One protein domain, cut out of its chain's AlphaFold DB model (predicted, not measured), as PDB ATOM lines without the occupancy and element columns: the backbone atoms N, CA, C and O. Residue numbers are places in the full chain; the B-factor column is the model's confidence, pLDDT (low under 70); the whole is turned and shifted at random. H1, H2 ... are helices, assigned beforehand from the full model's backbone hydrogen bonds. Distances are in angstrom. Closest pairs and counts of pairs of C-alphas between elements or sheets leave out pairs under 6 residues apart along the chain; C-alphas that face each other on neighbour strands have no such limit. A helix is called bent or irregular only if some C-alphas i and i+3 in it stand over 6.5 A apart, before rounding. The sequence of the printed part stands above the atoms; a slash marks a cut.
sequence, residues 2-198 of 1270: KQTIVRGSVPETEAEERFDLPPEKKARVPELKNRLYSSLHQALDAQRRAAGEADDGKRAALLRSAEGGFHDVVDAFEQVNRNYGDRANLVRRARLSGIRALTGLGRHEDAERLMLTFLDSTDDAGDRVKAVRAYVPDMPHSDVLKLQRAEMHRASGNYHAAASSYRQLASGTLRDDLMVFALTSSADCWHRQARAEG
ATOM      1  N   LYS A   2       9.442  86.127 -50.051       27.36
ATOM      2  CA  LYS A   2      10.885  85.787 -50.199       27.36
ATOM      3  C   LYS A   2      11.148  84.639 -51.201       27.36
ATOM      4  O   LYS A   2      11.924  84.810 -52.131       27.36
ATOM      5  N   GLN A   3      10.399  83.534 -51.112       27.08
ATOM      6  CA  GLN A   3      10.436  82.440 -52.107       27.08
ATOM      7  C   GLN A   3       9.918  82.829 -53.505       27.08
ATOM      8  O   GLN A   3      10.306  82.216 -54.492       27.08
ATOM      9  N   THR A   4       9.032  83.820 -53.605       33.50
ATOM     10  CA  THR A   4       8.465  84.308 -54.875       33.50
ATOM     11  C   THR A   4       9.498  85.121 -55.652       33.50
ATOM     12  O   THR A   4       9.611  84.968 -56.860       33.50
ATOM     13  N   ILE A   5      10.291  85.926 -54.941       41.22
ATOM     14  CA  ILE A   5      11.397  86.710 -55.502       41.22
ATOM     15  C   ILE A   5      12.549  85.771 -55.905       41.22
ATOM     16  O   ILE A   5      13.018  85.837 -57.036       41.22
ATOM     17  N   VAL A   6      12.910  84.806 -55.046       38.47
ATOM     18  CA  VAL A   6      13.954  83.791 -55.321       38.47
ATOM     19  C   VAL A   6      13.583  82.813 -56.453       38.47
ATOM     20  O   VAL A   6      14.466  82.263 -57.099       38.47
ATOM     21  N   ARG A   7      12.290  82.593 -56.735       36.31
ATOM     22  CA  ARG A   7      11.830  81.839 -57.924       36.31
ATOM     23  C   ARG A   7      11.577  82.718 -59.155       36.31
ATOM     24  O   ARG A   7      11.337  82.184 -60.232       36.31
ATOM     25  N   GLY A   8      11.576  84.042 -58.995       34.72
ATOM     26  CA  GLY A   8      11.390  85.013 -60.077       34.72
ATOM     27  C   GLY A   8      12.699  85.448 -60.741       34.72
ATOM     28  O   GLY A   8      12.670  85.923 -61.876       34.72
ATOM     29  N   SER A   9      13.832  85.268 -60.060       37.16
ATOM     30  CA  SER A   9      15.169  85.439 -60.629       37.16
ATOM     31  C   SER A   9      15.475  84.346 -61.651       37.16
ATOM     32  O   SER A   9      15.531  83.166 -61.305       37.16
ATOM     33  N   VAL A  10      15.717  84.765 -62.895       37.09
ATOM     34  CA  VAL A  10      16.419  83.963 -63.910       37.09
ATOM     35  C   VAL A  10      17.772  83.526 -63.322       37.09
ATOM     36  O   VAL A  10      18.386  84.343 -62.624       37.09
ATOM     37  N   PRO A  11      18.247  82.285 -63.550       39.56
ATOM     38  CA  PRO A  11      19.604  81.891 -63.177       39.56
ATOM     39  C   PRO A  11      20.610  82.882 -63.765       39.56
ATOM     40  O   PRO A  11      20.487  83.244 -64.934       39.56
ATOM     41  N   GLU A  12      21.582  83.336 -62.970       44.00
ATOM     42  CA  GLU A  12      22.469  84.448 -63.359       44.00
ATOM     43  C   GLU A  12      23.190  84.169 -64.695       44.00
ATOM     44  O   GLU A  12      23.283  85.057 -65.538       44.00
ATOM     45  N   THR A  13      23.510  82.900 -64.967       43.19
ATOM     46  CA  THR A  13      24.095  82.422 -66.229       43.19
ATOM     47  C   THR A  13      23.192  82.586 -67.465       43.19
ATOM     48  O   THR A  13      23.677  82.992 -68.517       43.19
ATOM     49  N   GLU A  14      21.878  82.333 -67.380       37.88
ATOM     50  CA  GLU A  14      20.976  82.444 -68.548       37.88
ATOM     51  C   GLU A  14      20.670  83.900 -68.939       37.88
ATOM     52  O   GLU A  14      20.274  84.164 -70.077       37.88
ATOM     53  N   ALA A  15      20.810  84.846 -68.005       42.84
ATOM     54  CA  ALA A  15      20.602  86.269 -68.269       42.84
ATOM     55  C   ALA A  15      21.862  86.962 -68.818       42.84
ATOM     56  O   ALA A  15      21.733  87.943 -69.552       42.84
ATOM     57  N   GLU A  16      23.050  86.460 -68.470       43.38
ATOM     58  CA  GLU A  16      24.339  86.984 -68.936       43.38
ATOM     59  C   GLU A  16      24.693  86.509 -70.353       43.38
ATOM     60  O   GLU A  16      25.173  87.317 -71.146       43.38
ATOM     61  N   GLU A  17      24.389  85.254 -70.715       42.47
ATOM     62  CA  GLU A  17      24.693  84.713 -72.054       42.47
ATOM     63  C   GLU A  17      23.691  85.125 -73.150       42.47
ATOM     64  O   GLU A  17      24.052  85.162 -74.324       42.47
ATOM     65  N   ARG A  18      22.429  85.437 -72.810       40.84
ATOM     66  CA  ARG A  18      21.376  85.714 -73.815       40.84
ATOM     67  C   ARG A  18      21.189  87.178 -74.210       40.84
ATOM     68  O   ARG A  18      20.444  87.433 -75.153       40.84
ATOM     69  N   PHE A  19      21.777  88.141 -73.496       43.09
ATOM     70  CA  PHE A  19      21.449  89.559 -73.698       43.09
ATOM     71  C   PHE A  19      22.670  90.475 -73.674       43.09
ATOM     72  O   PHE A  19      23.253  90.752 -72.620       43.09
ATOM     73  N   ASP A  20      22.989  91.031 -74.839       41.34
ATOM     74  CA  ASP A  20      24.193  91.828 -75.040       41.34
ATOM     75  C   ASP A  20      24.024  93.285 -74.565       41.34
ATOM     76  O   ASP A  20      23.810  94.226 -75.324       41.34
ATOM     77  N   LEU A  21      24.038  93.467 -73.242       52.31
ATOM     78  CA  LEU A  21      24.000  94.789 -72.613       52.31
ATOM     79  C   LEU A  21      25.375  95.494 -72.677       52.31
ATOM     80  O   LEU A  21      26.395  94.842 -72.419       52.31
ATOM     81  N   PRO A  22      25.417  96.830 -72.876       61.34
ATOM     82  CA  PRO A  22      26.641  97.621 -72.744       61.34
ATOM     83  C   PRO A  22      27.309  97.449 -71.364       61.34
ATOM     84  O   PRO A  22      26.588  97.355 -70.362       61.34
ATOM     85  N   PRO A  23      28.657  97.463 -71.264       65.38
ATOM     86  CA  PRO A  23      29.376  97.176 -70.014       65.38
ATOM     87  C   PRO A  23      28.946  98.050 -68.828       65.38
ATOM     88  O   PRO A  23      28.744  97.554 -67.720       65.38
ATOM     89  N   GLU A  24      28.712  99.338 -69.073       66.75
ATOM     90  CA  GLU A  24      28.272 100.317 -68.071       66.75
ATOM     91  C   GLU A  24      26.879  99.999 -67.504       66.75
ATOM     92  O   GLU A  24      26.630 100.155 -66.306       66.75
ATOM     93  N   LYS A  25      25.970  99.488 -68.349       58.31
ATOM     94  CA  LYS A  25      24.637  99.038 -67.921       58.31
ATOM     95  C   LYS A  25      24.693  97.675 -67.226       58.31
ATOM     96  O   LYS A  25      23.911  97.474 -66.299       58.31
ATOM     97  N   LYS A  26      25.615  96.773 -67.610       61.56
ATOM     98  CA  LYS A  26      25.882  95.502 -66.897       61.56
ATOM     99  C   LYS A  26      26.375  95.773 -65.465       61.56
ATOM    100  O   LYS A  26      25.834  95.200 -64.522       61.56
ATOM    101  N   ALA A  27      27.306  96.715 -65.282       69.50
ATOM    102  CA  ALA A  27      27.889  97.053 -63.978       69.50
ATOM    103  C   ALA A  27      26.881  97.588 -62.934       69.50
ATOM    104  O   ALA A  27      27.060  97.355 -61.741       69.50
ATOM    105  N   ARG A  28      25.804  98.266 -63.361       60.84
ATOM    106  CA  ARG A  28      24.789  98.856 -62.458       60.84
ATOM    107  C   ARG A  28      23.688  97.891 -61.994       60.84
ATOM    108  O   ARG A  28      23.001  98.179 -61.014       60.84
ATOM    109  N   VAL A  29      23.507  96.741 -62.652       56.72
ATOM    110  CA  VAL A  29      22.447  95.776 -62.288       56.72
ATOM    111  C   VAL A  29      22.647  95.175 -60.882       56.72
ATOM    112  O   VAL A  29      21.671  95.150 -60.126       56.72
ATOM    113  N   PRO A  30      23.856  94.737 -60.466       67.12
ATOM    114  CA  PRO A  30      24.088  94.241 -59.106       67.12
ATOM    115  C   PRO A  30      23.841  95.298 -58.022       67.12
ATOM    116  O   PRO A  30      23.311  94.975 -56.961       67.12
ATOM    117  N   GLU A  31      24.176  96.561 -58.289       71.81
ATOM    118  CA  GLU A  31      23.992  97.678 -57.354       71.81
ATOM    119  C   GLU A  31      22.503  97.964 -57.102       71.81
ATOM    120  O   GLU A  31      22.052  97.953 -55.955       71.81
ATOM    121  N   LEU A  32      21.711  98.111 -58.173       58.84
ATOM    122  CA  LEU A  32      20.257  98.302 -58.089       58.84
ATOM    123  C   LEU A  32      19.558  97.104 -57.428       58.84
ATOM    124  O   LEU A  32      18.686  97.288 -56.577       58.84
ATOM    125  N   LYS A  33      19.978  95.874 -57.761       61.06
ATOM    126  CA  LYS A  33      19.509  94.632 -57.125       61.06
ATOM    127  C   LYS A  33      19.768  94.656 -55.616       61.06
ATOM    128  O   LYS A  33      18.849  94.401 -54.839       61.06
ATOM    129  N   ASN A  34      20.985  94.997 -55.194       71.12
ATOM    130  CA  ASN A  34      21.354  95.061 -53.780       71.12
ATOM    131  C   ASN A  34      20.577  96.149 -53.027       71.12
ATOM    132  O   ASN A  34      20.098  95.874 -51.928       71.12
ATOM    133  N   ARG A  35      20.376  97.328 -53.632       66.94
ATOM    134  CA  ARG A  35      19.590  98.428 -53.045       66.94
ATOM    135  C   ARG A  35      18.113  98.053 -52.859       66.94
ATOM    136  O   ARG A  35      17.565  98.259 -51.779       66.94
ATOM    137  N   LEU A  36      17.497  97.411 -53.855       63.62
ATOM    138  CA  LEU A  36      16.136  96.862 -53.750       63.62
ATOM    139  C   LEU A  36      16.023  95.807 -52.641       63.62
ATOM    140  O   LEU A  36      15.083  95.844 -51.845       63.62
ATOM    141  N   TYR A  37      16.986  94.884 -52.551       66.88
ATOM    142  CA  TYR A  37      16.996  93.881 -51.485       66.88
ATOM    143  C   TYR A  37      17.201  94.495 -50.097       66.88
ATOM    144  O   TYR A  37      16.521  94.063 -49.167       66.88
ATOM    145  N   SER A  38      18.087  95.485 -49.932       71.75
ATOM    146  CA  SER A  38      18.312  96.129 -48.633       71.75
ATOM    147  C   SER A  38      17.090  96.908 -48.160       71.75
ATOM    148  O   SER A  38      16.663  96.699 -47.026       71.75
ATOM    149  N   SER A  39      16.482  97.731 -49.023       70.81
ATOM    150  CA  SER A  39      15.303  98.535 -48.669       70.81
ATOM    151  C   SER A  39      14.101  97.645 -48.342       70.81
ATOM    152  O   SER A  39      13.456  97.829 -47.311       70.81
ATOM    153  N   LEU A  40      13.867  96.583 -49.127       64.69
ATOM    154  CA  LEU A  40      12.809  95.611 -48.837       64.69
ATOM    155  C   LEU A  40      13.060  94.834 -47.532       64.69
ATOM    156  O   LEU A  40      12.114  94.554 -46.796       64.69
ATOM    157  N   HIS A  41      14.310  94.472 -47.219       74.94
ATOM    158  CA  HIS A  41      14.619  93.778 -45.963       74.94
ATOM    159  C   HIS A  41      14.438  94.701 -44.752       74.94
ATOM    160  O   HIS A  41      13.878  94.272 -43.745       74.94
ATOM    161  N   GLN A  42      14.843  95.970 -44.867       74.94
ATOM    162  CA  GLN A  42      14.640  96.990 -43.836       74.94
ATOM    163  C   GLN A  42      13.150  97.262 -43.595       74.94
ATOM    164  O   GLN A  42      12.724  97.243 -42.441       74.94
ATOM    165  N   ALA A  43      12.344  97.414 -44.652       67.56
ATOM    166  CA  ALA A  43      10.898  97.603 -44.537       67.56
ATOM    167  C   ALA A  43      10.208  96.411 -43.846       67.56
ATOM    168  O   ALA A  43       9.433  96.588 -42.905       67.56
ATOM    169  N   LEU A  44      10.545  95.178 -44.249       68.62
ATOM    170  CA  LEU A  44       9.990  93.959 -43.650       68.62
ATOM    171  C   LEU A  44      10.436  93.751 -42.194       68.62
ATOM    172  O   LEU A  44       9.640  93.290 -41.375       68.62
ATOM    173  N   ASP A  45      11.681  94.079 -41.842       80.38
ATOM    174  CA  ASP A  45      12.157  93.960 -40.461       80.38
ATOM    175  C   ASP A  45      11.611  95.081 -39.559       80.38
ATOM    176  O   ASP A  45      11.305  94.821 -38.393       80.38
ATOM    177  N   ALA A  46      11.393  96.292 -40.085       76.12
ATOM    178  CA  ALA A  46      10.674  97.360 -39.387       76.12
ATOM    179  C   ALA A  46       9.210  96.967 -39.115       76.12
ATOM    180  O   ALA A  46       8.753  97.064 -37.976       76.12
ATOM    181  N   GLN A  47       8.511  96.408 -40.109       71.88
ATOM    182  CA  GLN A  47       7.145  95.893 -39.959       71.88
ATOM    183  C   GLN A  47       7.063  94.746 -38.934       71.88
ATOM    184  O   GLN A  47       6.154  94.711 -38.104       71.88
ATOM    185  N   ARG A  48       8.035  93.824 -38.933       80.31
ATOM    186  CA  ARG A  48       8.126  92.739 -37.936       80.31
ATOM    187  C   ARG A  48       8.354  93.251 -36.519       80.31
ATOM    188  O   ARG A  48       7.764  92.712 -35.590       80.31
ATOM    189  N   ARG A  49       9.186  94.284 -36.349       81.00
ATOM    190  CA  ARG A  49       9.378  94.947 -35.051       81.00
ATOM    191  C   ARG A  49       8.098  95.654 -34.609       81.00
ATOM    192  O   ARG A  49       7.685  95.457 -33.477       81.00
ATOM    193  N   ALA A  50       7.419  96.372 -35.507       78.31
ATOM    194  CA  ALA A  50       6.135  97.015 -35.219       78.31
ATOM    195  C   ALA A  50       5.037  96.017 -34.794       78.31
ATOM    196  O   ALA A  50       4.180  96.353 -33.984       78.31
ATOM    197  N   ALA A  51       5.056  94.788 -35.319       75.88
ATOM    198  CA  ALA A  51       4.112  93.739 -34.929       75.88
ATOM    199  C   ALA A  51       4.361  93.165 -33.516       75.88
ATOM    200  O   ALA A  51       3.453  92.568 -32.946       75.88
ATOM    201  N   GLY A  52       5.568  93.334 -32.962       80.19
ATOM    202  CA  GLY A  52       5.935  92.911 -31.604       80.19
ATOM    203  C   GLY A  52       6.111  94.059 -30.603       80.19
ATOM    204  O   GLY A  52       6.485  93.804 -29.462       80.19
ATOM    205  N   GLU A  53       5.883  95.305 -31.019       91.56
ATOM    206  CA  GLU A  53       6.053  96.500 -30.192       91.56
ATOM    207  C   GLU A  53       4.729  96.868 -29.507       91.56
ATOM    208  O   GLU A  53       3.702  97.025 -30.169       91.56
ATOM    209  N   ALA A  54       4.762  96.992 -28.179       71.69
ATOM    210  CA  ALA A  54       3.584  97.260 -27.348       71.69
ATOM    211  C   ALA A  54       3.378  98.757 -27.058       71.69
ATOM    212  O   ALA A  54       2.317  99.158 -26.590       71.69
ATOM    213  N   ASP A  55       4.394  99.581 -27.313       92.50
ATOM    214  CA  ASP A  55       4.325 101.038 -27.232       92.50
ATOM    215  C   ASP A  55       3.806 101.601 -28.564       92.50
ATOM    216  O   ASP A  55       4.516 101.576 -29.571       92.50
ATOM    217  N   ASP A  56       2.574 102.117 -28.582       74.94
ATOM    218  CA  ASP A  56       1.934 102.635 -29.801       74.94
ATOM    219  C   ASP A  56       2.734 103.764 -30.478       74.94
ATOM    220  O   ASP A  56       2.730 103.880 -31.706       74.94
ATOM    221  N   GLY A  57       3.490 104.560 -29.713       83.00
ATOM    222  CA  GLY A  57       4.361 105.606 -30.251       83.00
ATOM    223  C   GLY A  57       5.555 105.026 -31.014       83.00
ATOM    224  O   GLY A  57       5.860 105.465 -32.131       83.00
ATOM    225  N   LYS A  58       6.198 103.994 -30.454       80.56
ATOM    226  CA  LYS A  58       7.278 103.251 -31.131       80.56
ATOM    227  C   LYS A  58       6.752 102.428 -32.302       80.56
ATOM    228  O   LYS A  58       7.376 102.416 -33.361       80.56
ATOM    229  N   ARG A  59       5.588 101.797 -32.154       77.56
ATOM    230  CA  ARG A  59       4.907 101.040 -33.207       77.56
ATOM    231  C   ARG A  59       4.589 101.930 -34.406       77.56
ATOM    232  O   ARG A  59       4.951 101.576 -35.524       77.56
ATOM    233  N   ALA A  60       4.028 103.119 -34.183       71.31
ATOM    234  CA  ALA A  60       3.797 104.109 -35.235       71.31
ATOM    235  C   ALA A  60       5.105 104.601 -35.888       71.31
ATOM    236  O   ALA A  60       5.155 104.793 -37.101       71.31
ATOM    237  N   ALA A  61       6.188 104.775 -35.121       79.94
ATOM    238  CA  ALA A  61       7.496 105.129 -35.677       79.94
ATOM    239  C   ALA A  61       8.100 104.007 -36.546       79.94
ATOM    240  O   ALA A  61       8.652 104.285 -37.610       79.94
ATOM    241  N   LEU A  62       7.960 102.744 -36.132       76.88
ATOM    242  CA  LEU A  62       8.415 101.576 -36.888       76.88
ATOM    243  C   LEU A  62       7.574 101.342 -38.154       76.88
ATOM    244  O   LEU A  62       8.139 100.976 -39.182       76.88
ATOM    245  N   LEU A  63       6.264 101.611 -38.117       68.50
ATOM    246  CA  LEU A  63       5.404 101.584 -39.307       68.50
ATOM    247  C   LEU A  63       5.791 102.684 -40.305       68.50
ATOM    248  O   LEU A  63       6.034 102.360 -41.463       68.50
ATOM    249  N   ARG A  64       6.004 103.932 -39.861       73.50
ATOM    250  CA  ARG A  64       6.531 105.011 -40.727       73.50
ATOM    251  C   ARG A  64       7.911 104.694 -41.312       73.50
ATOM    252  O   ARG A  64       8.196 105.018 -42.462       73.50
ATOM    253  N   SER A  65       8.774 104.019 -40.549       72.25
ATOM    254  CA  SER A  65      10.064 103.536 -41.058       72.25
ATOM    255  C   SER A  65       9.907 102.415 -42.092       72.25
ATOM    256  O   SER A  65      10.737 102.318 -42.994       72.25
ATOM    257  N   ALA A  66       8.878 101.571 -41.972       70.19
ATOM    258  CA  ALA A  66       8.557 100.566 -42.979       70.19
ATOM    259  C   ALA A  66       7.982 101.217 -44.247       70.19
ATOM    260  O   ALA A  66       8.398 100.860 -45.344       70.19
ATOM    261  N   GLU A  67       7.090 102.202 -44.102       67.19
ATOM    262  CA  GLU A  67       6.526 102.998 -45.201       67.19
ATOM    263  C   GLU A  67       7.621 103.670 -46.032       67.19
ATOM    264  O   GLU A  67       7.639 103.482 -47.246       67.19
ATOM    265  N   GLY A  68       8.580 104.358 -45.399       69.50
ATOM    266  CA  GLY A  68       9.730 104.945 -46.100       69.50
ATOM    267  C   GLY A  68      10.509 103.910 -46.922       69.50
ATOM    268  O   GLY A  68      10.725 104.107 -48.115       69.50
ATOM    269  N   GLY A  69      10.819 102.751 -46.330       69.75
ATOM    270  CA  GLY A  69      11.490 101.657 -47.042       69.75
ATOM    271  C   GLY A  69      10.654 101.019 -48.163       69.75
ATOM    272  O   GLY A  69      11.225 100.476 -49.108       69.75
ATOM    273  N   PHE A  70       9.318 101.085 -48.102       62.50
ATOM    274  CA  PHE A  70       8.444 100.681 -49.209       62.50
ATOM    275  C   PHE A  70       8.393 101.736 -50.325       62.50
ATOM    276  O   PHE A  70       8.387 101.350 -51.492       62.50
ATOM    277  N   HIS A  71       8.421 103.031 -49.999       64.94
ATOM    278  CA  HIS A  71       8.554 104.101 -50.994       64.94
ATOM    279  C   HIS A  71       9.904 104.022 -51.724       64.94
ATOM    280  O   HIS A  71       9.910 103.978 -52.949       64.94
ATOM    281  N   ASP A  72      11.019 103.823 -51.010       67.00
ATOM    282  CA  ASP A  72      12.342 103.585 -51.616       67.00
ATOM    283  C   ASP A  72      12.348 102.386 -52.589       67.00
ATOM    284  O   ASP A  72      13.063 102.381 -53.594       67.00
ATOM    285  N   VAL A  73      11.559 101.343 -52.296       61.34
ATOM    286  CA  VAL A  73      11.387 100.179 -53.180       61.34
ATOM    287  C   VAL A  73      10.585 100.544 -54.432       61.34
ATOM    288  O   VAL A  73      10.964 100.111 -55.519       61.34
ATOM    289  N   VAL A  74       9.513 101.335 -54.309       56.25
ATOM    290  CA  VAL A  74       8.724 101.828 -55.455       56.25
ATOM    291  C   VAL A  74       9.579 102.724 -56.352       56.25
ATOM    292  O   VAL A  74       9.679 102.449 -57.547       56.25
ATOM    293  N   ASP A  75      10.291 103.696 -55.782       60.53
ATOM    294  CA  ASP A  75      11.173 104.611 -56.515       60.53
ATOM    295  C   ASP A  75      12.295 103.852 -57.243       60.53
ATOM    296  O   ASP A  75      12.586 104.114 -58.413       60.53
ATOM    297  N   ALA A  76      12.894 102.844 -56.597       60.19
ATOM    298  CA  ALA A  76      13.885 101.980 -57.236       60.19
ATOM    299  C   ALA A  76      13.281 101.130 -58.374       60.19
ATOM    300  O   ALA A  76      13.935 100.931 -59.402       60.19
ATOM    301  N   PHE A  77      12.036 100.656 -58.239       54.84
ATOM    302  CA  PHE A  77      11.321  99.977 -59.326       54.84
ATOM    303  C   PHE A  77      11.015 100.921 -60.496       54.84
ATOM    304  O   PHE A  77      11.196 100.526 -61.650       54.84
ATOM    305  N   GLU A  78      10.614 102.165 -60.238       54.41
ATOM    306  CA  GLU A  78      10.421 103.176 -61.281       54.41
ATOM    307  C   GLU A  78      11.727 103.582 -61.968       54.41
ATOM    308  O   GLU A  78      11.746 103.808 -63.180       54.41
ATOM    309  N   GLN A  79      12.829 103.659 -61.224       58.81
ATOM    310  CA  GLN A  79      14.142 103.967 -61.779       58.81
ATOM    311  C   GLN A  79      14.659 102.821 -62.663       58.81
ATOM    312  O   GLN A  79      15.253 103.068 -63.713       58.81
ATOM    313  N   VAL A  80      14.385 101.561 -62.302       55.12
ATOM    314  CA  VAL A  80      14.610 100.406 -63.189       55.12
ATOM    315  C   VAL A  80      13.695 100.477 -64.419       55.12
ATOM    316  O   VAL A  80      14.168 100.250 -65.529       55.12
ATOM    317  N   ASN A  81      12.422 100.851 -64.258       49.50
ATOM    318  CA  ASN A  81      11.482 101.007 -65.371       49.50
ATOM    319  C   ASN A  81      11.963 102.060 -66.392       49.50
ATOM    320  O   ASN A  81      11.996 101.783 -67.587       49.50
ATOM    321  N   ARG A  82      12.419 103.229 -65.921       54.22
ATOM    322  CA  ARG A  82      12.961 104.312 -66.765       54.22
ATOM    323  C   ARG A  82      14.267 103.938 -67.484       54.22
ATOM    324  O   ARG A  82      14.487 104.376 -68.605       54.22
ATOM    325  N   ASN A  83      15.129 103.123 -66.870       51.91
ATOM    326  CA  ASN A  83      16.465 102.816 -67.409       51.91
ATOM    327  C   ASN A  83      16.530 101.605 -68.367       51.91
ATOM    328  O   ASN A  83      17.541 101.435 -69.060       51.91
ATOM    329  N   TYR A  84      15.501 100.749 -68.390       55.34
ATOM    330  CA  TYR A  84      15.507  99.453 -69.090       55.34
ATOM    331  C   TYR A  84      14.214  99.197 -69.904       55.34
ATOM    332  O   TYR A  84      13.708  98.071 -69.915       55.34
ATOM    333  N   GLY A  85      13.689 100.236 -70.568       39.59
ATOM    334  CA  GLY A  85      12.374 100.260 -71.236       39.59
ATOM    335  C   GLY A  85      12.044  99.065 -72.146       39.59
ATOM    336  O   GLY A  85      10.919  98.572 -72.111       39.59
ATOM    337  N   ASP A  86      13.029  98.502 -72.854       43.53
ATOM    338  CA  ASP A  86      12.831  97.376 -73.788       43.53
ATOM    339  C   ASP A  86      12.435  96.045 -73.110       43.53
ATOM    340  O   ASP A  86      12.133  95.050 -73.769       43.53
ATOM    341  N   ARG A  87      12.448  95.969 -71.770       59.09
ATOM    342  CA  ARG A  87      12.211  94.726 -71.011       59.09
ATOM    343  C   ARG A  87      10.802  94.642 -70.426       59.09
ATOM    344  O   ARG A  87      10.627  94.324 -69.245       59.09
ATOM    345  N   ALA A  88       9.793  94.817 -71.283       57.19
ATOM    346  CA  ALA A  88       8.365  94.758 -70.948       57.19
ATOM    347  C   ALA A  88       7.981  93.580 -70.020       57.19
ATOM    348  O   ALA A  88       7.245  93.761 -69.051       57.19
ATOM    349  N   ASN A  89       8.533  92.381 -70.244       64.75
ATOM    350  CA  ASN A  89       8.268  91.195 -69.416       64.75
ATOM    351  C   ASN A  89       8.731  91.313 -67.949       64.75
ATOM    352  O   ASN A  89       8.109  90.721 -67.063       64.75
ATOM    353  N   LEU A  90       9.808  92.054 -67.669       62.41
ATOM    354  CA  LEU A  90      10.291  92.260 -66.299       62.41
ATOM    355  C   LEU A  90       9.398  93.270 -65.565       62.41
ATOM    356  O   LEU A  90       8.973  93.017 -64.438       62.41
ATOM    357  N   VAL A  91       9.051  94.367 -66.248       67.75
ATOM    358  CA  VAL A  91       8.153  95.422 -65.754       67.75
ATOM    359  C   VAL A  91       6.757  94.859 -65.457       67.75
ATOM    360  O   VAL A  91       6.237  95.066 -64.361       67.75
ATOM    361  N   ARG A  92       6.187  94.058 -66.371       78.12
ATOM    362  CA  ARG A  92       4.902  93.352 -66.175       78.12
ATOM    363  C   ARG A  92       4.913  92.490 -64.907       78.12
ATOM    364  O   ARG A  92       4.022  92.605 -64.068       78.12
ATOM    365  N   ARG A  93       5.952  91.663 -64.711       76.31
ATOM    366  CA  ARG A  93       6.090  90.818 -63.505       76.31
ATOM    367  C   ARG A  93       6.263  91.636 -62.223       76.31
ATOM    368  O   ARG A  93       5.726  91.232 -61.189       76.31
ATOM    369  N   ALA A  94       6.986  92.754 -62.278       71.50
ATOM    370  CA  ALA A  94       7.161  93.654 -61.141       71.50
ATOM    371  C   ALA A  94       5.830  94.302 -60.731       71.50
ATOM    372  O   ALA A  94       5.429  94.161 -59.577       71.50
ATOM    373  N   ARG A  95       5.090  94.900 -61.677       80.44
ATOM    374  CA  ARG A  95       3.780  95.532 -61.423       80.44
ATOM    375  C   ARG A  95       2.756  94.536 -60.866       80.44
ATOM    376  O   ARG A  95       2.203  94.774 -59.798       80.44
ATOM    377  N   LEU A  96       2.604  93.358 -61.485       85.00
ATOM    378  CA  LEU A  96       1.731  92.287 -60.970       85.00
ATOM    379  C   LEU A  96       2.128  91.800 -59.563       85.00
ATOM    380  O   LEU A  96       1.268  91.401 -58.775       85.00
ATOM    381  N   SER A  97       3.421  91.823 -59.225       82.56
ATOM    382  CA  SER A  97       3.899  91.484 -57.877       82.56
ATOM    383  C   SER A  97       3.633  92.607 -56.870       82.56
ATOM    384  O   SER A  97       3.300  92.310 -55.724       82.56
ATOM    385  N   GLY A  98       3.732  93.870 -57.298       82.25
ATOM    386  CA  GLY A  98       3.390  95.056 -56.512       82.25
ATOM    387  C   GLY A  98       1.909  95.100 -56.140       82.25
ATOM    388  O   GLY A  98       1.595  95.226 -54.961       82.25
ATOM    389  N   ILE A  99       1.005  94.867 -57.101       89.00
ATOM    390  CA  ILE A  99      -0.450  94.818 -56.855       89.00
ATOM    391  C   ILE A  99      -0.772  93.763 -55.782       89.00
ATOM    392  O   ILE A  99      -1.450  94.066 -54.800       89.00
ATOM    393  N   ARG A 100      -0.211  92.545 -55.891       86.88
ATOM    394  CA  ARG A 100      -0.381  91.494 -54.863       86.88
ATOM    395  C   ARG A 100       0.209  91.877 -53.509       86.88
ATOM    396  O   ARG A 100      -0.338  91.486 -52.481       86.88
ATOM    397  N   ALA A 101       1.341  92.579 -53.497       78.94
ATOM    398  CA  ALA A 101       1.998  92.999 -52.265       78.94
ATOM    399  C   ALA A 101       1.161  94.041 -51.516       78.94
ATOM    400  O   ALA A 101       0.892  93.848 -50.336       78.94
ATOM    401  N   LEU A 102       0.702  95.089 -52.204       82.62
ATOM    402  CA  LEU A 102      -0.126  96.154 -51.629       82.62
ATOM    403  C   LEU A 102      -1.484  95.609 -51.160       82.62
ATOM    404  O   LEU A 102      -1.886  95.864 -50.026       82.62
ATOM    405  N   THR A 103      -2.117  94.749 -51.965       85.31
ATOM    406  CA  THR A 103      -3.356  94.041 -51.595       85.31
ATOM    407  C   THR A 103      -3.171  93.198 -50.332       85.31
ATOM    408  O   THR A 103      -3.948  93.314 -49.389       85.31
ATOM    409  N   GLY A 104      -2.106  92.388 -50.267       80.94
ATOM    410  CA  GLY A 104      -1.791  91.560 -49.096       80.94
ATOM    411  C   GLY A 104      -1.349  92.345 -47.853       80.94
ATOM    412  O   GLY A 104      -1.283  91.771 -46.770       80.94
ATOM    413  N   LEU A 105      -1.051  93.641 -47.998       81.69
ATOM    414  CA  LEU A 105      -0.773  94.579 -46.906       81.69
ATOM    415  C   LEU A 105      -2.017  95.380 -46.475       81.69
ATOM    416  O   LEU A 105      -1.907  96.210 -45.578       81.69
ATOM    417  N   GLY A 106      -3.179  95.167 -47.105       85.50
ATOM    418  CA  GLY A 106      -4.404  95.938 -46.852       85.50
ATOM    419  C   GLY A 106      -4.396  97.357 -47.438       85.50
ATOM    420  O   GLY A 106      -5.338  98.112 -47.211       85.50
ATOM    421  N   ARG A 107      -3.369  97.727 -48.217       84.44
ATOM    422  CA  ARG A 107      -3.267  99.023 -48.912       84.44
ATOM    423  C   ARG A 107      -4.080  98.990 -50.207       84.44
ATOM    424  O   ARG A 107      -3.520  98.971 -51.303       84.44
ATOM    425  N   HIS A 108      -5.404  98.904 -50.071       85.19
ATOM    426  CA  HIS A 108      -6.309  98.721 -51.206       85.19
ATOM    427  C   HIS A 108      -6.261  99.895 -52.198       85.19
ATOM    428  O   HIS A 108      -6.114  99.631 -53.383       85.19
ATOM    429  N   GLU A 109      -6.254 101.154 -51.749       78.12
ATOM    430  CA  GLU A 109      -6.173 102.318 -52.656       78.12
ATOM    431  C   GLU A 109      -4.889 102.332 -53.509       78.12
ATOM    432  O   GLU A 109      -4.927 102.602 -54.708       78.12
ATOM    433  N   ASP A 110      -3.732 102.008 -52.923       80.56
ATOM    434  CA  ASP A 110      -2.464 101.970 -53.665       80.56
ATOM    435  C   ASP A 110      -2.397 100.771 -54.622       80.56
ATOM    436  O   ASP A 110      -1.862 100.875 -55.728       80.56
ATOM    437  N   ALA A 111      -2.952  99.626 -54.207       81.31
ATOM    438  CA  ALA A 111      -3.074  98.446 -55.055       81.31
ATOM    439  C   ALA A 111      -4.014  98.697 -56.245       81.31
ATOM    440  O   ALA A 111      -3.734  98.221 -57.343       81.31
ATOM    441  N   GLU A 112      -5.086  99.461 -56.029       85.75
ATOM    442  CA  GLU A 112      -6.057  99.863 -57.044       85.75
ATOM    443  C   GLU A 112      -5.434 100.830 -58.049       85.75
ATOM    444  O   GLU A 112      -5.466 100.555 -59.244       85.75
ATOM    445  N   ARG A 113      -4.770 101.900 -57.586       80.50
ATOM    446  CA  ARG A 113      -4.045 102.832 -58.469       80.50
ATOM    447  C   ARG A 113      -3.019 102.095 -59.329       80.50
ATOM    448  O   ARG A 113      -3.012 102.254 -60.546       80.50
ATOM    449  N   LEU A 114      -2.203 101.227 -58.722       83.38
ATOM    450  CA  LEU A 114      -1.212 100.434 -59.455       83.38
ATOM    451  C   LEU A 114      -1.858  99.426 -60.424       83.38
ATOM    452  O   LEU A 114      -1.281  99.143 -61.475       83.38
ATOM    453  N   MET A 115      -3.040  98.892 -60.098       92.75
ATOM    454  CA  MET A 115      -3.824  98.047 -61.000       92.75
ATOM    455  C   MET A 115      -4.355  98.851 -62.189       92.75
ATOM    456  O   MET A 115      -4.115  98.439 -63.319       92.75
ATOM    457  N   LEU A 116      -5.019  99.986 -61.964       82.50
ATOM    458  CA  LEU A 116      -5.584 100.829 -63.021       82.50
ATOM    459  C   LEU A 116      -4.489 101.322 -63.977       82.50
ATOM    460  O   LEU A 116      -4.557 101.043 -65.169       82.50
ATOM    461  N   THR A 117      -3.390 101.883 -63.456       81.19
ATOM    462  CA  THR A 117      -2.234 102.281 -64.283       81.19
ATOM    463  C   THR A 117      -1.604 101.101 -65.035       81.19
ATOM    464  O   THR A 117      -1.042 101.278 -66.117       81.19
ATOM    465  N   PHE A 118      -1.669  99.876 -64.496       84.56
ATOM    466  CA  PHE A 118      -1.218  98.696 -65.233       84.56
ATOM    467  C   PHE A 118      -2.181  98.318 -66.365       84.56
ATOM    468  O   PHE A 118      -1.708  98.034 -67.464       84.56
ATOM    469  N   LEU A 119      -3.492  98.354 -66.113       84.12
ATOM    470  CA  LEU A 119      -4.545  98.071 -67.091       84.12
ATOM    471  C   LEU A 119      -4.540  99.083 -68.244       84.12
ATOM    472  O   LEU A 119      -4.634  98.671 -69.394       84.12
ATOM    473  N   ASP A 120      -4.341 100.372 -67.970       76.19
ATOM    474  CA  ASP A 120      -4.202 101.402 -69.013       76.19
ATOM    475  C   ASP A 120      -2.934 101.204 -69.862       76.19
ATOM    476  O   ASP A 120      -2.888 101.578 -71.028       76.19
ATOM    477  N   SER A 121      -1.901 100.575 -69.291       80.81
ATOM    478  CA  SER A 121      -0.629 100.297 -69.971       80.81
ATOM    479  C   SER A 121      -0.565  98.948 -70.700       80.81
ATOM    480  O   SER A 121       0.516  98.561 -71.155       80.81
ATOM    481  N   THR A 122      -1.657  98.173 -70.751       82.62
ATOM    482  CA  THR A 122      -1.630  96.848 -71.382       82.62
ATOM    483  C   THR A 122      -2.946  96.425 -72.037       82.62
ATOM    484  O   THR A 122      -3.997  96.327 -71.400       82.62
ATOM    485  N   ASP A 123      -2.846  96.079 -73.322       81.19
ATOM    486  CA  ASP A 123      -3.924  95.478 -74.118       81.19
ATOM    487  C   ASP A 123      -3.922  93.936 -74.074       81.19
ATOM    488  O   ASP A 123      -4.831  93.294 -74.596       81.19
ATOM    489  N   ASP A 124      -2.932  93.305 -73.424       89.12
ATOM    490  CA  ASP A 124      -2.895  91.846 -73.275       89.12
ATOM    491  C   ASP A 124      -3.980  91.388 -72.289       89.12
ATOM    492  O   ASP A 124      -3.834  91.505 -71.068       89.12
ATOM    493  N   ALA A 125      -5.063  90.824 -72.825       84.06
ATOM    494  CA  ALA A 125      -6.192  90.287 -72.062       84.06
ATOM    495  C   ALA A 125      -5.757  89.358 -70.911       84.06
ATOM    496  O   ALA A 125      -6.337  89.373 -69.824       84.06
ATOM    497  N   GLY A 126      -4.703  88.562 -71.115       87.94
ATOM    498  CA  GLY A 126      -4.173  87.666 -70.096       87.94
ATOM    499  C   GLY A 126      -3.495  88.405 -68.941       87.94
ATOM    500  O   GLY A 126      -3.603  87.972 -67.796       87.94
ATOM    501  N   ASP A 127      -2.748  89.474 -69.202       88.19
ATOM    502  CA  ASP A 127      -2.138  90.332 -68.182       88.19
ATOM    503  C   ASP A 127      -3.182  91.196 -67.462       88.19
ATOM    504  O   ASP A 127      -3.110  91.301 -66.235       88.19
ATOM    505  N   ARG A 128      -4.212  91.694 -68.162       90.88
ATOM    506  CA  ARG A 128      -5.347  92.400 -67.539       90.88
ATOM    507  C   ARG A 128      -6.077  91.514 -66.518       90.88
ATOM    508  O   ARG A 128      -6.176  91.871 -65.341       90.88
ATOM    509  N   VAL A 129      -6.429  90.279 -66.897       91.44
ATOM    510  CA  VAL A 129      -6.999  89.266 -65.979       91.44
ATOM    511  C   VAL A 129      -6.059  88.959 -64.801       91.44
ATOM    512  O   VAL A 129      -6.509  88.824 -63.660       91.44
ATOM    513  N   LYS A 130      -4.737  88.860 -65.029       93.00
ATOM    514  CA  LYS A 130      -3.751  88.630 -63.950       93.00
ATOM    515  C   LYS A 130      -3.673  89.795 -62.962       93.00
ATOM    516  O   LYS A 130      -3.372  89.533 -61.797       93.00
ATOM    517  N   ALA A 131      -3.901  91.031 -63.408       89.88
ATOM    518  CA  ALA A 131      -3.864  92.236 -62.583       89.88
ATOM    519  C   ALA A 131      -5.104  92.353 -61.697       89.88
ATOM    520  O   ALA A 131      -4.975  92.475 -60.482       89.88
ATOM    521  N   VAL A 132      -6.292  92.172 -62.274       89.81
ATOM    522  CA  VAL A 132      -7.543  92.146 -61.507       89.81
ATOM    523  C   VAL A 132      -7.532  91.007 -60.479       89.81
ATOM    524  O   VAL A 132      -7.844  91.219 -59.311       89.81
ATOM    525  N   ARG A 133      -7.042  89.815 -60.849       91.38
ATOM    526  CA  ARG A 133      -6.849  88.698 -59.904       91.38
ATOM    527  C   ARG A 133      -5.703  88.919 -58.901       91.38
ATOM    528  O   ARG A 133      -5.622  88.229 -57.889       91.38
ATOM    529  N   ALA A 134      -4.773  89.834 -59.173       88.88
ATOM    530  CA  ALA A 134      -3.755  90.241 -58.204       88.88
ATOM    531  C   ALA A 134      -4.319  91.201 -57.146       88.88
ATOM    532  O   ALA A 134      -3.843  91.166 -56.012       88.88
ATOM    533  N   TYR A 135      -5.308  92.015 -57.526       90.94
ATOM    534  CA  TYR A 135      -6.022  92.962 -56.670       90.94
ATOM    535  C   TYR A 135      -7.156  92.301 -55.866       90.94
ATOM    536  O   TYR A 135      -7.342  92.597 -54.691       90.94
ATOM    537  N   VAL A 136      -7.866  91.337 -56.463       90.69
ATOM    538  CA  VAL A 136      -8.903  90.532 -55.793       90.69
ATOM    539  C   VAL A 136      -8.522  89.047 -55.862       90.69
ATOM    540  O   VAL A 136      -8.956  88.329 -56.768       90.69
ATOM    541  N   PRO A 137      -7.668  88.569 -54.933       83.75
ATOM    542  CA  PRO A 137      -7.147  87.200 -54.954       83.75
ATOM    543  C   PRO A 137      -8.230  86.133 -54.748       83.75
ATOM    544  O   PRO A 137      -8.095  85.032 -55.287       83.75
ATOM    545  N   ASP A 138      -9.302  86.482 -54.032       86.56
ATOM    546  CA  ASP A 138     -10.423  85.601 -53.681       86.56
ATOM    547  C   ASP A 138     -11.598  85.680 -54.679       86.56
ATOM    548  O   ASP A 138     -12.694  85.207 -54.389       86.56
ATOM    549  N   MET A 139     -11.388  86.269 -55.868       83.50
ATOM    550  CA  MET A 139     -12.409  86.323 -56.922       83.50
ATOM    551  C   MET A 139     -12.895  84.900 -57.283       83.50
ATOM    552  O   MET A 139     -12.059  84.048 -57.617       83.50
ATOM    553  N   PRO A 140     -14.218  84.630 -57.276       85.69
ATOM    554  CA  PRO A 140     -14.769  83.326 -57.636       85.69
ATOM    555  C   PRO A 140     -14.304  82.863 -59.017       85.69
ATOM    556  O   PRO A 140     -14.186  83.656 -59.952       85.69
ATOM    557  N   HIS A 141     -14.069  81.558 -59.185       82.12
ATOM    558  CA  HIS A 141     -13.553  81.040 -60.458       82.12
ATOM    559  C   HIS A 141     -14.503  81.317 -61.638       82.12
ATOM    560  O   HIS A 141     -14.032  81.584 -62.742       82.12
ATOM    561  N   SER A 142     -15.816  81.331 -61.389       85.62
ATOM    562  CA  SER A 142     -16.853  81.763 -62.333       85.62
ATOM    563  C   SER A 142     -16.629  83.187 -62.846       85.62
ATOM    564  O   SER A 142     -16.708  83.424 -64.049       85.62
ATOM    565  N   ASP A 143     -16.299  84.124 -61.961       87.31
ATOM    566  CA  ASP A 143     -16.127  85.532 -62.320       87.31
ATOM    567  C   ASP A 143     -14.754  85.784 -62.958       87.31
ATOM    568  O   ASP A 143     -14.658  86.568 -63.897       87.31
ATOM    569  N   VAL A 144     -13.721  85.015 -62.587       85.50
ATOM    570  CA  VAL A 144     -12.453  84.974 -63.344       85.50
ATOM    571  C   VAL A 144     -12.693  84.532 -64.796       85.50
ATOM    572  O   VAL A 144     -12.098  85.103 -65.709       85.50
ATOM    573  N   LEU A 145     -13.569  83.548 -65.035       86.25
ATOM    574  CA  LEU A 145     -13.911  83.087 -66.388       86.25
ATOM    575  C   LEU A 145     -14.751  84.114 -67.163       86.25
ATOM    576  O   LEU A 145     -14.482  84.334 -68.345       86.25
ATOM    577  N   LYS A 146     -15.717  84.785 -66.518       88.62
ATOM    578  CA  LYS A 146     -16.466  85.906 -67.120       88.62
ATOM    579  C   LYS A 146     -15.543  87.065 -67.503       88.62
ATOM    580  O   LYS A 146     -15.632  87.561 -68.621       88.62
ATOM    581  N   LEU A 147     -14.631  87.462 -66.611       90.19
ATOM    582  CA  LEU A 147     -13.649  88.516 -66.871       90.19
ATOM    583  C   LEU A 147     -12.712  88.123 -68.020       90.19
ATOM    584  O   LEU A 147     -12.466  88.925 -68.915       90.19
ATOM    585  N   GLN A 148     -12.234  86.876 -68.040       90.88
ATOM    586  CA  GLN A 148     -11.411  86.376 -69.141       90.88
ATOM    587  C   GLN A 148     -12.176  86.385 -70.474       90.88
ATOM    588  O   GLN A 148     -11.596  86.749 -71.493       90.88
ATOM    589  N   ARG A 149     -13.471  86.043 -70.484       89.88
ATOM    590  CA  ARG A 149     -14.333  86.175 -71.670       89.88
ATOM    591  C   ARG A 149     -14.485  87.641 -72.100       89.88
ATOM    592  O   ARG A 149     -14.310  87.929 -73.280       89.88
ATOM    593  N   ALA A 150     -14.738  88.558 -71.165       89.62
ATOM    594  CA  ALA A 150     -14.867  89.991 -71.444       89.62
ATOM    595  C   ALA A 150     -13.594  90.579 -72.079       89.62
ATOM    596  O   ALA A 150     -13.669  91.264 -73.097       89.62
ATOM    597  N   GLU A 151     -12.423  90.257 -71.524       91.56
ATOM    598  CA  GLU A 151     -11.133  90.724 -72.042       91.56
ATOM    599  C   GLU A 151     -10.757  90.064 -73.381       91.56
ATOM    600  O   GLU A 151     -10.179  90.725 -74.239       91.56
ATOM    601  N   MET A 152     -11.134  88.798 -73.623       88.12
ATOM    602  CA  MET A 152     -10.963  88.171 -74.945       88.12
ATOM    603  C   MET A 152     -11.834  88.837 -76.018       88.12
ATOM    604  O   MET A 152     -11.329  89.118 -77.100       88.12
ATOM    605  N   HIS A 153     -13.101  89.150 -75.722       90.06
ATOM    606  CA  HIS A 153     -13.958  89.894 -76.655       90.06
ATOM    607  C   HIS A 153     -13.436  91.316 -76.916       90.06
ATOM    608  O   HIS A 153     -13.458  91.779 -78.054       90.06
ATOM    609  N   ARG A 154     -12.913  91.999 -75.885       89.69
ATOM    610  CA  ARG A 154     -12.282  93.322 -76.024       89.69
ATOM    611  C   ARG A 154     -11.059  93.251 -76.943       89.69
ATOM    612  O   ARG A 154     -10.937  94.071 -77.846       89.69
ATOM    613  N   ALA A 155     -10.186  92.265 -76.736       83.56
ATOM    614  CA  ALA A 155      -8.990  92.061 -77.554       83.56
ATOM    615  C   ALA A 155      -9.308  91.640 -79.001       83.56
ATOM    616  O   ALA A 155      -8.536  91.951 -79.901       83.56
ATOM    617  N   SER A 156     -10.444  90.976 -79.245       85.56
ATOM    618  CA  SER A 156     -10.906  90.621 -80.594       85.56
ATOM    619  C   SER A 156     -11.672  91.745 -81.309       85.56
ATOM    620  O   SER A 156     -12.283  91.486 -82.343       85.56
ATOM    621  N   GLY A 157     -11.749  92.950 -80.732       87.38
ATOM    622  CA  GLY A 157     -12.543  94.065 -81.265       87.38
ATOM    623  C   GLY A 157     -14.066  93.889 -81.166       87.38
ATOM    624  O   GLY A 157     -14.802  94.773 -81.588       87.38
ATOM    625  N   ASN A 158     -14.570  92.795 -80.576       90.50
ATOM    626  CA  ASN A 158     -16.005  92.595 -80.354       90.50
ATOM    627  C   ASN A 158     -16.428  93.316 -79.066       90.50
ATOM    628  O   ASN A 158     -16.680  92.716 -78.013       90.50
ATOM    629  N   TYR A 159     -16.460  94.644 -79.145       87.00
ATOM    630  CA  TYR A 159     -16.717  95.499 -77.995       87.00
ATOM    631  C   TYR A 159     -18.137  95.332 -77.435       87.00
ATOM    632  O   TYR A 159     -18.316  95.448 -76.223       87.00
ATOM    633  N   HIS A 160     -19.123  94.969 -78.261       85.81
ATOM    634  CA  HIS A 160     -20.478  94.636 -77.810       85.81
ATOM    635  C   HIS A 160     -20.489  93.423 -76.855       85.81
ATOM    636  O   HIS A 160     -20.973  93.509 -75.720       85.81
ATOM    637  N   ALA A 161     -19.890  92.297 -77.266       85.62
ATOM    638  CA  ALA A 161     -19.803  91.093 -76.435       85.62
ATOM    639  C   ALA A 161     -18.923  91.305 -75.190       85.62
ATOM    640  O   ALA A 161     -19.233  90.785 -74.111       85.62
ATOM    641  N   ALA A 162     -17.868  92.121 -75.305       82.00
ATOM    642  CA  ALA A 162     -17.053  92.544 -74.170       82.00
ATOM    643  C   ALA A 162     -17.894  93.323 -73.149       82.00
ATOM    644  O   ALA A 162     -17.940  92.963 -71.972       82.00
ATOM    645  N   ALA A 163     -18.620  94.346 -73.602       80.12
ATOM    646  CA  ALA A 163     -19.415  95.211 -72.745       80.12
ATOM    647  C   ALA A 163     -20.583  94.474 -72.070       80.12
ATOM    648  O   ALA A 163     -20.881  94.760 -70.906       80.12
ATOM    649  N   SER A 164     -21.201  93.507 -72.757       81.44
ATOM    650  CA  SER A 164     -22.192  92.588 -72.181       81.44
ATOM    651  C   SER A 164     -21.570  91.688 -71.104       81.44
ATOM    652  O   SER A 164     -22.072  91.622 -69.980       81.44
ATOM    653  N   SER A 165     -20.410  91.084 -71.388       84.12
ATOM    654  CA  SER A 165     -19.674  90.251 -70.424       84.12
ATOM    655  C   SER A 165     -19.248  91.039 -69.176       84.12
ATOM    656  O   SER A 165     -19.341  90.526 -68.062       84.12
ATOM    657  N   TYR A 166     -18.859  92.310 -69.328       85.88
ATOM    658  CA  TYR A 166     -18.594  93.212 -68.204       85.88
ATOM    659  C   TYR A 166     -19.849  93.518 -67.371       85.88
ATOM    660  O   TYR A 166     -19.769  93.519 -66.145       85.88
ATOM    661  N   ARG A 167     -21.026  93.704 -67.989       79.94
ATOM    662  CA  ARG A 167     -22.292  93.862 -67.241       79.94
ATOM    663  C   ARG A 167     -22.665  92.591 -66.465       79.94
ATOM    664  O   ARG A 167     -23.085  92.699 -65.320       79.94
ATOM    665  N   GLN A 168     -22.451  91.401 -67.037       81.69
ATOM    666  CA  GLN A 168     -22.655  90.106 -66.355       81.69
ATOM    667  C   GLN A 168     -21.643  89.829 -65.227       81.69
ATOM    668  O   GLN A 168     -21.878  88.982 -64.353       81.69
ATOM    669  N   LEU A 169     -20.494  90.509 -65.257       82.56
ATOM    670  CA  LEU A 169     -19.561  90.573 -64.139       82.56
ATOM    671  C   LEU A 169     -20.132  91.508 -63.059       82.56
ATOM    672  O   LEU A 169     -20.298  91.083 -61.922       82.56
ATOM    673  N   ALA A 170     -20.509  92.737 -63.437       78.62
ATOM    674  CA  ALA A 170     -21.047  93.772 -62.547       78.62
ATOM    675  C   ALA A 170     -22.358  93.388 -61.836       78.62
ATOM    676  O   ALA A 170     -22.615  93.882 -60.745       78.62
ATOM    677  N   SER A 171     -23.176  92.507 -62.421       71.44
ATOM    678  CA  SER A 171     -24.404  91.989 -61.800       71.44
ATOM    679  C   SER A 171     -24.171  90.835 -60.812       71.44
ATOM    680  O   SER A 171     -25.133  90.312 -60.250       71.44
ATOM    681  N   GLY A 172     -22.929  90.371 -60.645       69.69
ATOM    682  CA  GLY A 172     -22.553  89.395 -59.622       69.69
ATOM    683  C   GLY A 172     -22.241  90.049 -58.273       69.69
ATOM    684  O   GLY A 172     -22.175  91.269 -58.156       69.69
ATOM    685  N   THR A 173     -21.969  89.234 -57.252       56.41
ATOM    686  CA  THR A 173     -21.481  89.696 -55.939       56.41
ATOM    687  C   THR A 173     -19.998  90.087 -55.999       56.41
ATOM    688  O   THR A 173     -19.152  89.492 -55.326       56.41
ATOM    689  N   LEU A 174     -19.665  91.051 -56.857       64.50
ATOM    690  CA  LEU A 174     -18.361  91.701 -56.854       64.50
ATOM    691  C   LEU A 174     -18.218  92.603 -55.621       64.50
ATOM    692  O   LEU A 174     -19.199  93.050 -55.034       64.50
ATOM    693  N   ARG A 175     -16.968  92.915 -55.269       66.31
ATOM    694  CA  ARG A 175     -16.647  94.054 -54.399       66.31
ATOM    695  C   ARG A 175     -16.995  95.353 -55.140       66.31
ATOM    696  O   ARG A 175     -16.808  95.400 -56.356       66.31
ATOM    697  N   ASP A 176     -17.435  96.394 -54.434       67.50
ATOM    698  CA  ASP A 176     -17.877  97.661 -55.048       67.50
ATOM    699  C   ASP A 176     -16.818  98.262 -55.999       67.50
ATOM    700  O   ASP A 176     -17.130  98.639 -57.130       67.50
ATOM    701  N   ASP A 177     -15.545  98.224 -55.600       60.50
ATOM    702  CA  ASP A 177     -14.375  98.662 -56.384       60.50
ATOM    703  C   ASP A 177     -14.288  97.963 -57.764       60.50
ATOM    704  O   ASP A 177     -13.923  98.544 -58.789       60.50
ATOM    705  N   LEU A 178     -14.675  96.686 -57.810       66.38
ATOM    706  CA  LEU A 178     -14.673  95.844 -59.008       66.38
ATOM    707  C   LEU A 178     -15.894  96.093 -59.904       66.38
ATOM    708  O   LEU A 178     -15.798  95.962 -61.126       66.38
ATOM    709  N   MET A 179     -17.030  96.467 -59.309       69.44
ATOM    710  CA  MET A 179     -18.217  96.907 -60.043       69.44
ATOM    711  C   MET A 179     -17.924  98.208 -60.804       69.44
ATOM    712  O   MET A 179     -18.304  98.318 -61.970       69.44
ATOM    713  N   VAL A 180     -17.187  99.151 -60.202       67.75
ATOM    714  CA  VAL A 180     -16.737 100.377 -60.889       67.75
ATOM    715  C   VAL A 180     -15.888 100.031 -62.115       67.75
ATOM    716  O   VAL A 180     -16.220 100.476 -63.213       67.75
ATOM    717  N   PHE A 181     -14.864  99.180 -61.969       77.50
ATOM    718  CA  PHE A 181     -14.030  98.726 -63.093       77.50
ATOM    719  C   PHE A 181     -14.837  98.041 -64.212       77.50
ATOM    720  O   PHE A 181     -14.589  98.276 -65.399       77.50
ATOM    721  N   ALA A 182     -15.806  97.195 -63.858       69.12
ATOM    722  CA  ALA A 182     -16.639  96.506 -64.838       69.12
ATOM    723  C   ALA A 182     -17.559  97.483 -65.599       69.12
ATOM    724  O   ALA A 182     -17.686  97.392 -66.821       69.12
ATOM    725  N   LEU A 183     -18.161  98.456 -64.909       67.00
ATOM    726  CA  LEU A 183     -19.023  99.461 -65.533       67.00
ATOM    727  C   LEU A 183     -18.239 100.435 -66.426       67.00
ATOM    728  O   LEU A 183     -18.688 100.718 -67.539       67.00
ATOM    729  N   THR A 184     -17.058 100.899 -66.002       71.44
ATOM    730  CA  THR A 184     -16.203 101.769 -66.831       71.44
ATOM    731  C   THR A 184     -15.656 101.031 -68.050       71.44
ATOM    732  O   THR A 184     -15.715 101.568 -69.155       71.44
ATOM    733  N   SER A 185     -15.226  99.774 -67.893       75.69
ATOM    734  CA  SER A 185     -14.780  98.934 -69.014       75.69
ATOM    735  C   SER A 185     -15.909  98.638 -70.003       75.69
ATOM    736  O   SER A 185     -15.673  98.636 -71.210       75.69
ATOM    737  N   SER A 186     -17.145  98.447 -69.521       72.25
ATOM    738  CA  SER A 186     -18.331  98.331 -70.379       72.25
ATOM    739  C   SER A 186     -18.549  99.611 -71.196       72.25
ATOM    740  O   SER A 186     -18.711  99.536 -72.412       72.25
ATOM    741  N   ALA A 187     -18.494 100.787 -70.559       69.00
ATOM    742  CA  ALA A 187     -18.692 102.079 -71.222       69.00
ATOM    743  C   ALA A 187     -17.599 102.414 -72.259       69.00
ATOM    744  O   ALA A 187     -17.930 102.866 -73.353       69.00
ATOM    745  N   ASP A 188     -16.322 102.144 -71.957       75.69
ATOM    746  CA  ASP A 188     -15.202 102.293 -72.904       75.69
ATOM    747  C   ASP A 188     -15.397 101.397 -74.139       75.69
ATOM    748  O   ASP A 188     -15.260 101.861 -75.269       75.69
ATOM    749  N   CYS A 189     -15.814 100.140 -73.950       79.81
ATOM    750  CA  CYS A 189     -16.151  99.256 -75.064       79.81
ATOM    751  C   CYS A 189     -17.303  99.814 -75.928       79.81
ATOM    752  O   CYS A 189     -17.147  99.902 -77.143       79.81
ATOM    753  N   TRP A 190     -18.415 100.269 -75.338       77.38
ATOM    754  CA  TRP A 190     -19.515 100.883 -76.106       77.38
ATOM    755  C   TRP A 190     -19.090 102.127 -76.895       77.38
ATOM    756  O   TRP A 190     -19.491 102.295 -78.042       77.38
ATOM    757  N   HIS A 191     -18.253 102.983 -76.310       71.94
ATOM    758  CA  HIS A 191     -17.748 104.181 -76.982       71.94
ATOM    759  C   HIS A 191     -16.765 103.846 -78.122       71.94
ATOM    760  O   HIS A 191     -16.799 104.489 -79.170       71.94
ATOM    761  N   ARG A 192     -15.929 102.807 -77.972       77.19
ATOM    762  CA  ARG A 192     -15.081 102.297 -79.069       77.19
ATOM    763  C   ARG A 192     -15.905 101.697 -80.207       77.19
ATOM    764  O   ARG A 192     -15.563 101.934 -81.359       77.19
ATOM    765  N   GLN A 193     -16.986 100.982 -79.888       78.88
ATOM    766  CA  GLN A 193     -17.927 100.461 -80.882       78.88
ATOM    767  C   GLN A 193     -18.564 101.604 -81.685       78.88
ATOM    768  O   GLN A 193     -18.434 101.628 -82.902       78.88
ATOM    769  N   ALA A 194     -19.133 102.605 -81.003       68.75
ATOM    770  CA  ALA A 194     -19.764 103.754 -81.653       68.75
ATOM    771  C   ALA A 194     -18.796 104.519 -82.579       68.75
ATOM    772  O   ALA A 194     -19.175 104.913 -83.679       68.75
ATOM    773  N   ARG A 195     -17.524 104.680 -82.183       68.56
ATOM    774  CA  ARG A 195     -16.491 105.269 -83.057       68.56
ATOM    775  C   ARG A 195     -16.156 104.401 -84.269       68.56
ATOM    776  O   ARG A 195     -15.995 104.944 -85.353       68.56
ATOM    777  N   ALA A 196     -16.060 103.081 -84.103       67.81
ATOM    778  CA  ALA A 196     -15.844 102.158 -85.221       67.81
ATOM    779  C   ALA A 196     -17.032 102.143 -86.207       67.81
ATOM    780  O   ALA A 196     -16.844 101.893 -87.390       67.81
ATOM    781  N   GLU A 197     -18.235 102.466 -85.726       70.56
ATOM    782  CA  GLU A 197     -19.470 102.619 -86.508       70.56
ATOM    783  C   GLU A 197     -19.641 104.030 -87.121       70.56
ATOM    784  O   GLU A 197     -20.681 104.330 -87.703       70.56
ATOM    785  N   GLY A 198     -18.635 104.910 -87.014       66.69
ATOM    786  CA  GLY A 198     -18.659 106.258 -87.600       66.69
ATOM    787  C   GLY A 198     -19.449 107.303 -86.799       66.69
ATOM    788  O   GLY A 198     -19.670 108.415 -87.276       66.69
TER     789      GLY A 198
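AT A GLANCE: This is residues 2 to 198 of the 1270 residues of an uncharacterized protein of Candidatus Altiarchaeales archaeon (UniProt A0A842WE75). A long helical hairpin, H3 and H4, stands at one end of the domain, and six shorter helices, H5 to H10, zigzag away from it as an up-and-down bundle. Before the hairpin comes a thin opening stretch with two short helices, H1 and H2, that pack on no helix; residues 9 to 15 and 17 to 24 stick out. The printed part has 197 residues with ten named helices, H1 to H10 in that order, and no named strand; the class is all helix. It is only just loose, close to compact, with a radius of gyration of the C-alphas of 20.1 A, and only just flat, spanning 54 by 51 by 28 A.

IN THESE COORDINATES: H1 is residues 2 to 6, with C-alpha 2 at (10.885, 85.787, -50.199), and H2 is residues 12 to 17. H3 runs from residue 23 to 52, 45.2 A long, and is irregular, but only just: C-alphas 27 and 30 are 6.8 A apart. H4, residues 56 to 83, is 40.3 A long and begins with C-alpha 56 at (1.934, 102.635, -29.801). H5 is residues 88 to 104, 24.3 A; H6 residues 108 to 120; H7 residues 125 to 135; H8 residues 141 to 155, 20.8 A; H9 residues 159 to 170. H10, residues 176 to 196, is 30.6 A long and ends with C-alpha 196 at (-15.844, 102.158, -85.221).

HOW THE PARTS SIT: H1 and H2 touch no helix. H3 and H4 are a hairpin, at a shallow tilt of 19 degrees, opposite ways; their closest C-alphas, of Ala 43 and Ala 66, are 4.1 A apart. H4 and H5 are close but not clearly touching, with the C-alphas of Asn 81 and Val 91 closest at 6.5 A. H5 and H6 are a hairpin, closest at the C-alphas of Ile 99 and Ala 111, 4.8 A. H7 is the hub: it touches H5 (Arg 100 and Ala 134, C-alphas 4.9 A), H6 (Leu 119 and Arg 128, 5.7 A) and H8 (Ala 125 and Glu 151, 5.0 A), the last at a steep tilt of 40 degrees. H8 touches H9 at the C-alphas of Ala 150 and Ala 162, 4.3 A. H9 touches H10 at the C-alphas of Ala 163 and Ser 186, 4.1 A. H6 and H10 are near each other. Every O i to N i+4 pair is within hydrogen-bond range in H1, H2 and H4 to H10; in H3, 22 of 26 are.

THE WHOLE: The C-alphas farthest apart, of Ala 54 and Gly 198, are 64.9 A apart. The printed part has no cut, and the nine links between helices are tight. The mean pLDDT of the printed part is 71.9, with 79 residues under 70, among them residues 2 to 30, 67 to 91 and 172 to 180.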